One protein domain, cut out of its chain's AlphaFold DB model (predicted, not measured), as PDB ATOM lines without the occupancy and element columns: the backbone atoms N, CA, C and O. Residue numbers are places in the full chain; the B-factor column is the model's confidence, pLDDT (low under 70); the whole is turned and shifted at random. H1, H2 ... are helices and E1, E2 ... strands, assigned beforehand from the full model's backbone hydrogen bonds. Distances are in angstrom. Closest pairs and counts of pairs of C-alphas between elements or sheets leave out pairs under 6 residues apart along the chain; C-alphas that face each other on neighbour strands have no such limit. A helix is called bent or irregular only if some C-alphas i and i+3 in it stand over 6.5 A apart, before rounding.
ATOM      1  N   ILE A 283      53.245  58.372 108.677       90.62
ATOM      2  CA  ILE A 283      53.086  57.233 107.755       90.62
ATOM      3  C   ILE A 283      51.647  57.227 107.231       90.62
ATOM      4  O   ILE A 283      50.713  57.049 108.007       90.62
ATOM      5  N   LEU A 284      51.458  57.379 105.917       93.25
ATOM      6  CA  LEU A 284      50.168  57.149 105.271       93.25
ATOM      7  C   LEU A 284      50.028  55.662 104.933       93.25
ATOM      8  O   LEU A 284      50.809  55.112 104.149       93.25
ATOM      9  N   LEU A 285      49.012  55.030 105.513       95.38
ATOM     10  CA  LEU A 285      48.635  53.645 105.259       95.38
ATOM     11  C   LEU A 285      47.114  53.512 105.157       95.38
ATOM     12  O   LEU A 285      46.381  54.340 105.694       95.38
ATOM     13  N   ALA A 286      46.657  52.451 104.501       94.94
ATOM     14  CA  ALA A 286      45.258  52.037 104.485       94.94
ATOM     15  C   ALA A 286      45.140  50.599 105.003       94.94
ATOM     16  O   ALA A 286      46.016  49.771 104.739       94.94
ATOM     17  N   VAL A 287      44.059  50.298 105.723       95.19
ATOM     18  CA  VAL A 287      43.759  48.957 106.241       95.19
ATOM     19  C   VAL A 287      42.423  48.495 105.674       95.19
ATOM     20  O   VAL A 287      41.469  49.265 105.631       95.19
ATOM     21  N   SER A 288      42.352  47.240 105.244       94.75
ATOM     22  CA  SER A 288      41.115  46.580 104.826       94.75
ATOM     23  C   SER A 288      41.067  45.173 105.418       94.75
ATOM     24  O   SER A 288      42.102  44.528 105.590       94.75
ATOM     25  N   TYR A 289      39.872  44.692 105.750       94.56
ATOM     26  CA  TYR A 289      39.650  43.335 106.234       94.56
ATOM     27  C   TYR A 289      38.563  42.661 105.404       94.56
ATOM     28  O   TYR A 289      37.512  43.249 105.162       94.56
ATOM     29  N   LEU A 290      38.821  41.425 104.975       93.81
ATOM     30  CA  LEU A 290      37.865  40.584 104.264       93.81
ATOM     31  C   LEU A 290      37.549  39.349 105.128       93.81
ATOM     32  O   LEU A 290      38.348  38.405 105.109       93.81
ATOM     33  N   PRO A 291      36.416  39.336 105.866       91.56
ATOM     34  CA  PRO A 291      36.060  38.245 106.777       91.56
ATOM     35  C   PRO A 291      35.998  36.882 106.082       91.56
ATOM     36  O   PRO A 291      36.610  35.929 106.547       91.56
ATOM     37  N   THR A 292      35.356  36.811 104.911       90.62
ATOM     38  CA  THR A 292      35.147  35.578 104.124       90.62
ATOM     39  C   THR A 292      36.440  34.880 103.689       90.62
ATOM     40  O   THR A 292      36.420  33.706 103.344       90.62
ATOM     41  N   ALA A 293      37.566  35.599 103.679       90.88
ATOM     42  CA  ALA A 293      38.885  35.069 103.331       90.88
ATOM     43  C   ALA A 293      39.870  35.111 104.515       90.88
ATOM     44  O   ALA A 293      41.069  34.924 104.307       90.88
ATOM     45  N   GLU A 294      39.386  35.445 105.720       93.50
ATOM     46  CA  GLU A 294      40.172  35.703 106.933       93.50
ATOM     47  C   GLU A 294      41.414  36.572 106.667       93.50
ATOM     48  O   GLU A 294      42.523  36.276 107.118       93.50
ATOM     49  N   ARG A 295      41.271  37.625 105.849       92.19
ATOM     50  CA  ARG A 295      42.418  38.338 105.267       92.19
ATOM     51  C   ARG A 295      42.396  39.822 105.591       92.19
ATOM     52  O   ARG A 295      41.662  40.592 104.975       92.19
ATOM     53  N   LEU A 296      43.288  40.228 106.490       95.44
ATOM     54  CA  LEU A 296      43.614  41.628 106.745       95.44
ATOM     55  C   LEU A 296      44.709  42.091 105.776       95.44
ATOM     56  O   LEU A 296      45.685  41.376 105.537       95.44
ATOM     57  N   THR A 297      44.571  43.276 105.195       94.56
ATOM     58  CA  THR A 297      45.551  43.865 104.279       94.56
ATOM     59  C   THR A 297      45.922  45.266 104.754       94.56
ATOM     60  O   THR A 297      45.062  46.073 105.094       94.56
ATOM     61  N   ILE A 298      47.226  45.545 104.821       96.69
ATOM     62  CA  ILE A 298      47.772  46.849 105.214       96.69
ATOM     63  C   ILE A 298      48.572  47.376 104.027       96.69
ATOM     64  O   ILE A 298      49.657  46.871 103.736       96.69
ATOM     65  N   ASN A 299      48.031  48.369 103.328       95.44
ATOM     66  CA  ASN A 299      48.718  49.054 102.241       95.44
ATOM     67  C   ASN A 299      49.577  50.185 102.812       95.44
ATOM     68  O   ASN A 299      49.041  51.172 103.313       95.44
ATOM     69  N   ILE A 300      50.900  50.045 102.744       95.69
ATOM     70  CA  ILE A 300      51.833  51.111 103.112       95.69
ATOM     71  C   ILE A 300      51.994  52.010 101.889       95.69
ATOM     72  O   ILE A 300      52.631  51.616 100.916       95.69
ATOM     73  N   MET A 301      51.411  53.210 101.933       90.94
ATOM     74  CA  MET A 301      51.392  54.120 100.788       90.94
ATOM     75  C   MET A 301      52.670  54.954 100.746       90.94
ATOM     76  O   MET A 301      53.527  54.713  99.900       90.94
ATOM     77  N   LYS A 302      52.849  55.900 101.679       89.56
ATOM     78  CA  LYS A 302      54.014  56.803 101.693       89.56
ATOM     79  C   LYS A 302      54.291  57.451 103.039       89.56
ATOM     80  O   LYS A 302      53.436  57.454 103.920       89.56
ATOM     81  N   LEU A 303      55.481  58.025 103.180       88.19
ATOM     82  CA  LEU A 303      55.853  58.833 104.342       88.19
ATOM     83  C   LEU A 303      55.677  60.333 104.064       88.19
ATOM     84  O   LEU A 303      55.788  60.770 102.919       88.19
ATOM     85  N   ARG A 304      55.448  61.126 105.116       82.94
ATOM     86  CA  ARG A 304      55.498  62.598 105.077       82.94
ATOM     87  C   ARG A 304      56.302  63.137 106.260       82.94
ATOM     88  O   ARG A 304      56.272  62.552 107.340       82.94
ATOM     89  N   ASP A 305      56.998  64.250 106.044       77.12
ATOM     90  CA  ASP A 305      57.605  65.087 107.094       77.12
ATOM     91  C   ASP A 305      58.568  64.343 108.047       77.12
ATOM     92  O   ASP A 305      58.642  64.627 109.245       77.12
ATOM     93  N   ILE A 306      59.301  63.359 107.511       81.38
ATOM     94  CA  ILE A 306      60.165  62.466 108.291       81.38
ATOM     95  C   ILE A 306      61.421  63.179 108.796       81.38
ATOM     96  O   ILE A 306      62.226  63.696 108.020       81.38
ATOM     97  N   LYS A 307      61.640  63.111 110.111       76.12
ATOM     98  CA  LYS A 307      62.845  63.603 110.787       76.12
ATOM     99  C   LYS A 307      63.804  62.425 110.993       76.12
ATOM    100  O   LYS A 307      63.565  61.564 111.831       76.12
ATOM    101  N   PHE A 308      64.876  62.363 110.204       68.31
ATOM    102  CA  PHE A 308      65.857  61.261 110.229       68.31
ATOM    103  C   PHE A 308      66.963  61.434 111.293       68.31
ATOM    104  O   PHE A 308      67.570  60.456 111.737       68.31
ATOM    105  N   ILE A 309      67.189  62.666 111.754       56.97
ATOM    106  CA  ILE A 309      68.089  63.009 112.865       56.97
ATOM    107  C   ILE A 309      67.411  62.600 114.193       56.97
ATOM    108  O   ILE A 309      66.231  62.909 114.363       56.97
ATOM    109  N   PRO A 310      68.099  61.937 115.148       55.34
ATOM    110  CA  PRO A 310      69.543  61.684 115.219       55.34
ATOM    111  C   PRO A 310      69.984  60.294 114.723       55.34
ATOM    112  O   PRO A 310      71.122  59.905 114.963       55.34
ATOM    113  N   THR A 311      69.105  59.515 114.082       55.94
ATOM    114  CA  THR A 311      69.407  58.116 113.707       55.94
ATOM    115  C   THR A 311      70.326  58.016 112.484       55.94
ATOM    116  O   THR A 311      71.040  57.028 112.338       55.94
ATOM    117  N   VAL A 312      70.311  59.022 111.604       60.28
ATOM    118  CA  VAL A 312      71.144  59.093 110.394       60.28
ATOM    119  C   VAL A 312      71.677  60.521 110.221       60.28
ATOM    120  O   VAL A 312      70.956  61.477 110.515       60.28
ATOM    121  N   LEU A 313      72.932  60.669 109.775       56.50
ATOM    122  CA  LEU A 313      73.604  61.971 109.649       56.50
ATOM    123  C   LEU A 313      73.244  62.712 108.352       56.50
ATOM    124  O   LEU A 313      73.136  63.937 108.367       56.50
ATOM    125  N   SER A 314      73.017  61.985 107.255       60.00
ATOM    126  CA  SER A 314      72.593  62.543 105.966       60.00
ATOM    127  C   SER A 314      71.288  61.924 105.452       60.00
ATOM    128  O   SER A 314      70.902  60.815 105.824       60.00
ATOM    129  N   LEU A 315      70.614  62.619 104.530       62.81
ATOM    130  CA  LEU A 315      69.482  62.046 103.794       62.81
ATOM    131  C   LEU A 315      69.928  60.906 102.852       62.81
ATOM    132  O   LEU A 315      69.142  60.008 102.555       62.81
ATOM    133  N   ASN A 316      71.191  60.909 102.417       59.19
ATOM    134  CA  ASN A 316      71.711  59.964 101.427       59.19
ATOM    135  C   ASN A 316      71.875  58.550 102.005       59.19
ATOM    136  O   ASN A 316      71.581  57.565 101.326       59.19
ATOM    137  N   GLU A 317      72.247  58.454 103.282       68.38
ATOM    138  CA  GLU A 317      72.289  57.210 104.063       68.38
ATOM    139  C   GLU A 317      70.890  56.684 104.454       68.38
ATOM    140  O   GLU A 317      70.746  55.512 104.824       68.38
ATOM    141  N   PHE A 318      69.837  57.509 104.387       79.62
ATOM    142  CA  PHE A 318      68.492  57.104 104.795       79.62
ATOM    143  C   PHE A 318      67.862  56.172 103.747       79.62
ATOM    144  O   PHE A 318      67.481  56.574 102.647       79.62
ATOM    145  N   ASN A 319      67.749  54.892 104.108       85.69
ATOM    146  CA  ASN A 319      67.265  53.817 103.242       85.69
ATOM    147  C   ASN A 319      65.984  53.198 103.840       85.69
ATOM    148  O   ASN A 319      66.040  52.107 104.426       85.69
ATOM    149  N   PRO A 320      64.843  53.910 103.796       88.75
ATOM    150  CA  PRO A 320      63.660  53.567 104.574       88.75
ATOM    151  C   PRO A 320      62.973  52.282 104.097       88.75
ATOM    152  O   PRO A 320      62.827  52.020 102.902       88.75
ATOM    153  N   TYR A 321      62.485  51.504 105.061       91.56
ATOM    154  CA  TYR A 321      61.519  50.423 104.881       91.56
ATOM    155  C   TYR A 321      60.567  50.362 106.078       91.56
ATOM    156  O   TYR A 321      60.950  50.680 107.205       91.56
ATOM    157  N   VAL A 322      59.324  49.937 105.850       92.62
ATOM    158  CA  VAL A 322      58.327  49.774 106.913       92.62
ATOM    159  C   VAL A 322      58.212  48.300 107.290       92.62
ATOM    160  O   VAL A 322      58.209  47.403 106.448       92.62
ATOM    161  N   LYS A 323      58.143  48.037 108.591       93.94
ATOM    162  CA  LYS A 323      58.090  46.720 109.225       93.94
ATOM    163  C   LYS A 323      56.799  46.650 110.032       93.94
ATOM    164  O   LYS A 323      56.644  47.381 111.002       93.94
ATOM    165  N   VAL A 324      55.893  45.752 109.655       94.50
ATOM    166  CA  VAL A 324      54.607  45.564 110.338       94.50
ATOM    167  C   VAL A 324      54.664  44.281 111.161       94.50
ATOM    168  O   VAL A 324      54.899  43.189 110.629       94.50
ATOM    169  N   LEU A 325      54.484  44.420 112.472       92.44
ATOM    170  CA  LEU A 325      54.456  43.331 113.442       92.44
ATOM    171  C   LEU A 325      53.016  43.087 113.892       92.44
ATOM    172  O   LEU A 325      52.351  44.003 114.358       92.44
ATOM    173  N   MET A 326      52.569  41.841 113.800       92.38
ATOM    174  CA  MET A 326      51.327  41.370 114.405       92.38
ATOM    175  C   MET A 326      51.670  40.852 115.805       92.38
ATOM    176  O   MET A 326      52.441  39.896 115.931       92.38
ATOM    177  N   LEU A 327      51.144  41.498 116.841       90.31
ATOM    178  CA  LEU A 327      51.362  41.187 118.253       90.31
ATOM    179  C   LEU A 327      50.072  40.643 118.882       90.31
ATOM    180  O   LEU A 327      48.978  41.036 118.493       90.31
ATOM    181  N   ASN A 328      50.200  39.789 119.894       86.44
ATOM    182  CA  ASN A 328      49.091  39.446 120.783       86.44
ATOM    183  C   ASN A 328      48.895  40.582 121.808       86.44
ATOM    184  O   ASN A 328      49.792  40.843 122.614       86.44
ATOM    185  N   GLY A 329      47.733  41.238 121.798       80.62
ATOM    186  CA  GLY A 329      47.446  42.441 122.591       80.62
ATOM    187  C   GLY A 329      47.381  42.226 124.107       80.62
ATOM    188  O   GLY A 329      47.520  43.186 124.859       80.62
ATOM    189  N   LYS A 330      47.237  40.979 124.581       79.88
ATOM    190  CA  LYS A 330      47.282  40.639 126.018       79.88
ATOM    191  C   LYS A 330      48.701  40.377 126.541       79.88
ATOM    192  O   LYS A 330      48.902  40.349 127.748       79.88
ATOM    193  N   THR A 331      49.685  40.144 125.665       78.69
ATOM    194  CA  THR A 331      51.041  39.701 126.069       78.69
ATOM    195  C   THR A 331      52.194  40.466 125.414       78.69
ATOM    196  O   THR A 331      53.357  40.180 125.704       78.69
ATOM    197  N   GLY A 332      51.912  41.369 124.468       79.19
ATOM    198  CA  GLY A 332      52.913  42.085 123.669       79.19
ATOM    199  C   GLY A 332      53.786  41.184 122.776       79.19
ATOM    200  O   GLY A 332      54.733  41.661 122.147       79.19
ATOM    201  N   LYS A 333      53.520  39.868 122.714       82.62
ATOM    202  CA  LYS A 333      54.357  38.894 121.995       82.62
ATOM    203  C   LYS A 333      54.074  38.929 120.490       82.62
ATOM    204  O   LYS A 333      52.947  38.728 120.048       82.62
ATOM    205  N   LYS A 334      55.132  39.115 119.693       88.56
ATOM    206  CA  LYS A 334      55.116  39.025 118.220       88.56
ATOM    207  C   LYS A 334      54.679  37.640 117.723       88.56
ATOM    208  O   LYS A 334      55.450  36.687 117.826       88.56
ATOM    209  N   MET A 335      53.521  37.592 117.069       88.88
ATOM    210  CA  MET A 335      52.969  36.435 116.356       88.88
ATOM    211  C   MET A 335      53.511  36.349 114.919       88.88
ATOM    212  O   MET A 335      54.177  35.381 114.564       88.88
ATOM    213  N   LYS A 336      53.287  37.383 114.093       90.62
ATOM    214  CA  LYS A 336      53.721  37.434 112.677       90.62
ATOM    215  C   LYS A 336      54.486  38.733 112.380       90.62
ATOM    216  O   LYS A 336      54.397  39.712 113.119       90.62
ATOM    217  N   LYS A 337      55.264  38.751 111.295       93.56
ATOM    218  CA  LYS A 337      56.019  39.922 110.814       93.56
ATOM    219  C   LYS A 337      55.977  39.967 109.291       93.56
ATOM    220  O   LYS A 337      56.370  38.992 108.655       93.56
ATOM    221  N   LYS A 338      55.623  41.116 108.719       94.75
ATOM    222  CA  LYS A 338      55.926  41.461 107.322       94.75
ATOM    223  C   LYS A 338      56.747  42.752 107.262       94.75
ATOM    224  O   LYS A 338      56.960  43.426 108.270       94.75
ATOM    225  N   LYS A 339      57.298  43.045 106.090       94.56
ATOM    226  CA  LYS A 339      58.069  44.256 105.797       94.56
ATOM    227  C   LYS A 339      57.857  44.632 104.338       94.56
ATOM    228  O   LYS A 339      57.654  43.727 103.530       94.56
ATOM    229  N   THR A 340      57.964  45.912 104.025       93.19
ATOM    230  CA  THR A 340      58.091  46.387 102.649       93.19
ATOM    231  C   THR A 340      59.481  46.064 102.090       93.19
ATOM    232  O   THR A 340      60.417  45.688 102.817       93.19
ATOM    233  N   LYS A 341      59.653  46.287 100.790       89.00
ATOM    234  CA  LYS A 341      60.949  46.581 100.174       89.00
ATOM    235  C   LYS A 341      61.549  47.847 100.809       89.00
ATOM    236  O   LYS A 341      60.845  48.660 101.410       89.00
ATOM    237  N   TYR A 342      62.867  47.989 100.697       87.62
ATOM    238  CA  TYR A 342      63.566  49.209 101.105       87.62
ATOM    239  C   TYR A 342      63.745  50.119  99.895       87.62
ATOM    240  O   TYR A 342      64.081  49.645  98.807       87.62
ATOM    241  N   LEU A 343      63.530  51.409 100.105       82.88
ATOM    242  CA  LEU A 343      63.798  52.456  99.129       82.88
ATOM    243  C   LEU A 343      65.184  53.045  99.422       82.88
ATOM    244  O   LEU A 343      65.652  52.997 100.560       82.88
ATOM    245  N   ARG A 344      65.856  53.567  98.394       74.94
ATOM    246  CA  ARG A 344      67.159  54.231  98.528       74.94
ATOM    247  C   ARG A 344      66.980  55.726  98.317       74.94
ATOM    248  O   ARG A 344      66.453  56.089  97.273       74.94
ATOM    249  N   THR A 345      67.445  56.549  99.255       63.19
ATOM    250  CA  THR A 345      67.792  57.962  99.011       63.19
ATOM    251  C   THR A 345      66.684  58.778  98.314       63.19
ATOM    252  O   THR A 345      66.883  59.356  97.250       63.19
ATOM    253  N   ILE A 346      65.485  58.814  98.910       63.03
ATOM    254  CA  ILE A 346      64.339  59.617  98.437       63.03
ATOM    255  C   ILE A 346      63.798  60.449  99.609       63.03
ATOM    256  O   ILE A 346      63.539  59.906 100.681       63.03
ATOM    257  N   ALA A 347      63.594  61.754  99.393       58.81
ATOM    258  CA  ALA A 347      63.137  62.697 100.421       58.81
ATOM    259  C   ALA A 347      61.693  62.449 100.906       58.81
ATOM    260  O   ALA A 347      61.398  62.606 102.089       58.81
ATOM    261  N   GLN A 348      60.798  62.037 100.002       70.44
ATOM    262  CA  GLN A 348      59.424  61.618 100.309       70.44
ATOM    263  C   GLN A 348      59.177  60.214  99.730       70.44
ATOM    264  O   GLN A 348      58.753  60.083  98.583       70.44
ATOM    265  N   PRO A 349      59.527  59.146 100.467       78.69
ATOM    266  CA  PRO A 349      59.447  57.781  99.959       78.69
ATOM    267  C   PRO A 349      57.994  57.293  99.853       78.69
ATOM    268  O   PRO A 349      57.275  57.207 100.854       78.69
ATOM    269  N   GLU A 350      57.594  56.912  98.639       86.31
ATOM    270  CA  GLU A 350      56.356  56.178  98.366       86.31
ATOM    271  C   GLU A 350      56.655  54.682  98.198       86.31
ATOM    272  O   GLU A 350      57.468  54.291  97.363       86.31
ATOM    273  N   PHE A 351      56.010  53.847  99.012       88.94
ATOM    274  CA  PHE A 351      56.145  52.389  98.987       88.94
ATOM    275  C   PHE A 351      55.078  51.731  98.110       88.94
ATOM    276  O   PHE A 351      55.397  50.816  97.356       88.94
ATOM    277  N   ASN A 352      53.825  52.185  98.243       89.44
ATOM    278  CA  ASN A 352      52.629  51.624  97.605       89.44
ATOM    279  C   ASN A 352      52.581  50.076  97.658       89.44
ATOM    280  O   ASN A 352      52.256  49.407  96.678       89.44
ATOM    281  N   GLU A 353      52.944  49.499  98.812       92.88
ATOM    282  CA  GLU A 353      53.136  48.055  99.002       92.88
ATOM    283  C   GLU A 353      52.136  47.477 100.015       92.88
ATOM    284  O   GLU A 353      52.106  47.857 101.189       92.88
ATOM    285  N   THR A 354      51.329  46.509  99.566       93.50
ATOM    286  CA  THR A 354      50.286  45.871 100.381       93.50
ATOM    287  C   THR A 354      50.777  44.609 101.089       93.50
ATOM    288  O   THR A 354      51.117  43.601 100.469       93.50
ATOM    289  N   LEU A 355      50.756  44.643 102.422       94.88
ATOM    290  CA  LEU A 355      51.156  43.553 103.305       94.88
ATOM    291  C   LEU A 355      49.917  42.806 103.822       94.88
ATOM    292  O   LEU A 355      49.130  43.331 104.606       94.88
ATOM    293  N   THR A 356      49.744  41.561 103.376       94.31
ATOM    294  CA  THR A 356      48.598  40.700 103.725       94.31
ATOM    295  C   THR A 356      48.842  39.867 104.990       94.31
ATOM    296  O   THR A 356      49.934  39.334 105.180       94.31
ATOM    297  N   PHE A 357      47.832  39.683 105.834       94.75
ATOM    298  CA  PHE A 357      47.884  38.877 107.053       94.75
ATOM    299  C   PHE A 357      46.638  37.993 107.152       94.75
ATOM    300  O   PHE A 357      45.520  38.499 107.197       94.75
ATOM    301  N   ASN A 358      46.836  36.676 107.221       92.19
ATOM    302  CA  ASN A 358      45.762  35.736 107.541       92.19
ATOM    303  C   ASN A 358      45.431  35.888 109.036       92.19
ATOM    304  O   ASN A 358      46.328  35.716 109.877       92.19
ATOM    305  N   LEU A 359      44.188  36.251 109.335       92.19
ATOM    306  CA  LEU A 359      43.657  36.651 110.633       92.19
ATOM    307  C   LEU A 359      42.169  36.271 110.694       92.19
ATOM    308  O   LEU A 359      41.342  36.897 110.027       92.19
ATOM    309  N   ALA A 360      41.848  35.266 111.505       90.81
ATOM    310  CA  ALA A 360      40.474  34.849 111.756       90.81
ATOM    311  C   ALA A 360      39.672  35.949 112.461       90.81
ATOM    312  O   ALA A 360      40.239  36.731 113.230       90.81
ATOM    313  N   VAL A 361      38.355  35.985 112.239       89.25
ATOM    314  CA  VAL A 361      37.461  36.992 112.851       89.25
ATOM    315  C   VAL A 361      37.580  36.952 114.380       89.25
ATOM    316  O   VAL A 361      37.759  37.982 115.019       89.25
ATOM    317  N   THR A 362      37.635  35.743 114.947       88.25
ATOM    318  CA  THR A 362      37.815  35.455 116.383       88.25
ATOM    319  C   THR A 362      39.132  35.956 116.989       88.25
ATOM    320  O   THR A 362      39.313  35.888 118.203       88.25
ATOM    321  N   GLN A 363      40.079  36.429 116.172       86.75
ATOM    322  CA  GLN A 363      41.370  36.942 116.633       86.75
ATOM    323  C   GLN A 363      41.466  38.471 116.599       86.75
ATOM    324  O   GLN A 363      42.406  38.990 117.205       86.75
ATOM    325  N   LEU A 364      40.538  39.185 115.944       86.25
ATOM    326  CA  LEU A 364      40.591  40.644 115.752       86.25
ATOM    327  C   LEU A 364      40.828  41.393 117.073       86.25
ATOM    328  O   LEU A 364      41.848  42.065 117.216       86.25
ATOM    329  N   ASP A 365      39.975  41.164 118.070       85.62
ATOM    330  CA  ASP A 365      40.007  41.844 119.379       85.62
ATOM    331  C   ASP A 365      41.251  41.495 120.221       85.62
ATOM    332  O   ASP A 365      41.574  42.145 121.215       85.62
ATOM    333  N   THR A 366      41.973  40.437 119.838       86.75
ATOM    334  CA  THR A 366      43.145  39.923 120.564       86.75
ATOM    335  C   THR A 366      44.479  40.360 119.957       86.75
ATOM    336  O   THR A 366      45.538  40.040 120.511       86.75
ATOM    337  N   VAL A 367      44.458  41.069 118.824       89.81
ATOM    338  CA  VAL A 367      45.633  41.350 117.992       89.81
ATOM    339  C   VAL A 367      45.891  42.850 117.877       89.81
ATOM    340  O   VAL A 367      45.003  43.639 117.586       89.81
ATOM    341  N   GLN A 368      47.154  43.244 118.037       89.38
ATOM    342  CA  GLN A 368      47.623  44.614 117.825       89.38
ATOM    343  C   GLN A 368      48.662  44.646 116.700       89.38
ATOM    344  O   GLN A 368      49.552  43.794 116.637       89.38
ATOM    345  N   PHE A 369      48.582  45.643 115.817       91.19
ATOM    346  CA  PHE A 369      49.536  45.828 114.721       91.19
ATOM    347  C   PHE A 369      50.508  46.974 115.024       91.19
ATOM    348  O   PHE A 369      50.153  48.146 114.944       91.19
ATOM    349  N   LEU A 370      51.760  46.631 115.333       90.81
ATOM    350  CA  LEU A 370      52.836  47.597 115.558       90.81
ATOM    351  C   LEU A 370      53.568  47.876 114.235       90.81
ATOM    352  O   LEU A 370      54.281  47.016 113.704       90.81
ATOM    353  N   VAL A 371      53.383  49.085 113.705       92.06
ATOM    354  CA  VAL A 371      54.034  49.579 112.483       92.06
ATOM    355  C   VAL A 371      55.316  50.320 112.863       92.06
ATOM    356  O   VAL A 371      55.276  51.292 113.607       92.06
ATOM    357  N   VAL A 372      56.460  49.864 112.353       90.56
ATOM    358  CA  VAL A 372      57.784  50.416 112.673       90.56
ATOM    359  C   VAL A 372      58.470  50.879 111.391       90.56
ATOM    360  O   VAL A 372      58.696  50.079 110.481       90.56
ATOM    361  N   LEU A 373      58.838  52.158 111.321       89.31
ATOM    362  CA  LEU A 373      59.745  52.676 110.296       89.31
ATOM    363  C   LEU A 373      61.187  52.288 110.649       89.31
ATOM    364  O   LEU A 373      61.603  52.383 111.801       89.31
ATOM    365  N   CYS A 374      61.961  51.831 109.670       87.69
ATOM    366  CA  CYS A 374      63.354  51.432 109.850       87.69
ATOM    367  C   CYS A 374      64.210  51.983 108.704       87.69
ATOM    368  O   CYS A 374      63.815  51.880 107.545       87.69
ATOM    369  N   SER A 375      65.411  52.490 108.996       86.19
ATOM    370  CA  SER A 375      66.443  52.632 107.959       86.19
ATOM    371  C   SER A 375      67.172  51.300 107.799       86.19
ATOM    372  O   SER A 375      67.478  50.619 108.782       86.19
ATOM    373  N   LYS A 376      67.453  50.897 106.562       83.75
ATOM    374  CA  LYS A 376      68.359  49.789 106.277       83.75
ATOM    375  C   LYS A 376      69.775  50.344 106.176       83.75
ATOM    376  O   LYS A 376      70.136  50.878 105.133       83.75
TER     377      LYS A 376
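Overview. This is residues 283 to 376 of the 849 residues of the protein "Putative gustatory receptor 43a" of Trachymyrmex zeteki (UniProt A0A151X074). Two small antiparallel sheets of three strands each lie face to face as an elongated sandwich, E1, E2 and E5 in one layer and E4, E3 and E6 in the other, their strands crossed at 33 degrees. The short helix H1 sits at one end of the sandwich, and the long link of residues 305 to 319 passes from one sheet to the other at the opposite end. The printed part has 94 residues, with six named strands and one named helix in the order E1, E2, E3, E4, E5, H1, E6; the class is mostly strand. The whole is only just compact, close to loose, with a radius of gyration of the C-alphas of 14.8 A and spans of 45 by 26 by 18 A.

Along the chain. In the first sheet, E1 is residues 283 to 290, 22.8 A long, and begins at C-alpha 283 (53.086, 57.233, 107.755). E2, residues 295 to 304, is the longest strand at 27.6 A, and E5, residues 350 to 358, measures 24.8 A. In the second sheet, E3 is residues 320 to 328, 26.0 A, and E4 residues 334 to 339, 13.8 A. E6, residues 367 to 375, is 25.7 A long and ends at C-alpha 375 (66.443, 52.632, 107.959). H1 is residues 361 to 366, 10.0 A; it is irregular, with C-alphas 362 and 365 7.4 A apart.

Arrangement. E2 is the inner strand of the order E1, E2, E5. E1 and E2 form a hairpin, with N 284 and O 302 2.8 A apart; between E2 and E5, N 298 and O 355 are 2.9 A apart. In the order E4, E3, E6, E3 is inner. E3 and E4 form a hairpin, with N 326 and O 336 at 2.9 A; between E3 and E6, N 323 and O 372 are at 2.8 A. Each of these N and O pairs is within hydrogen-bond range. Across the sandwich, two sheets face to face, the closest C-alphas of E4 and E5 are those of Lys 338 and Leu 355, 6.6 A apart. E3 and E5 are near each other, while E1 and E6 are only just apart, 8.5 A at the closest. H1 only grazes each sheet; 0 of its 2 O i to N i+4 pairs are within hydrogen-bond range, but 2 of 3 O i to N i+3 pairs are.

Size, cuts and confidence. The farthest C-alphas are those of Thr 292 and Leu 313, 47.0 A apart. The printed part has no cut. The link E2 to E3, 15 residues, is long. Mean pLDDT of the printed part is 85.2, with residues 308 to 317 and 345 to 347 under 70.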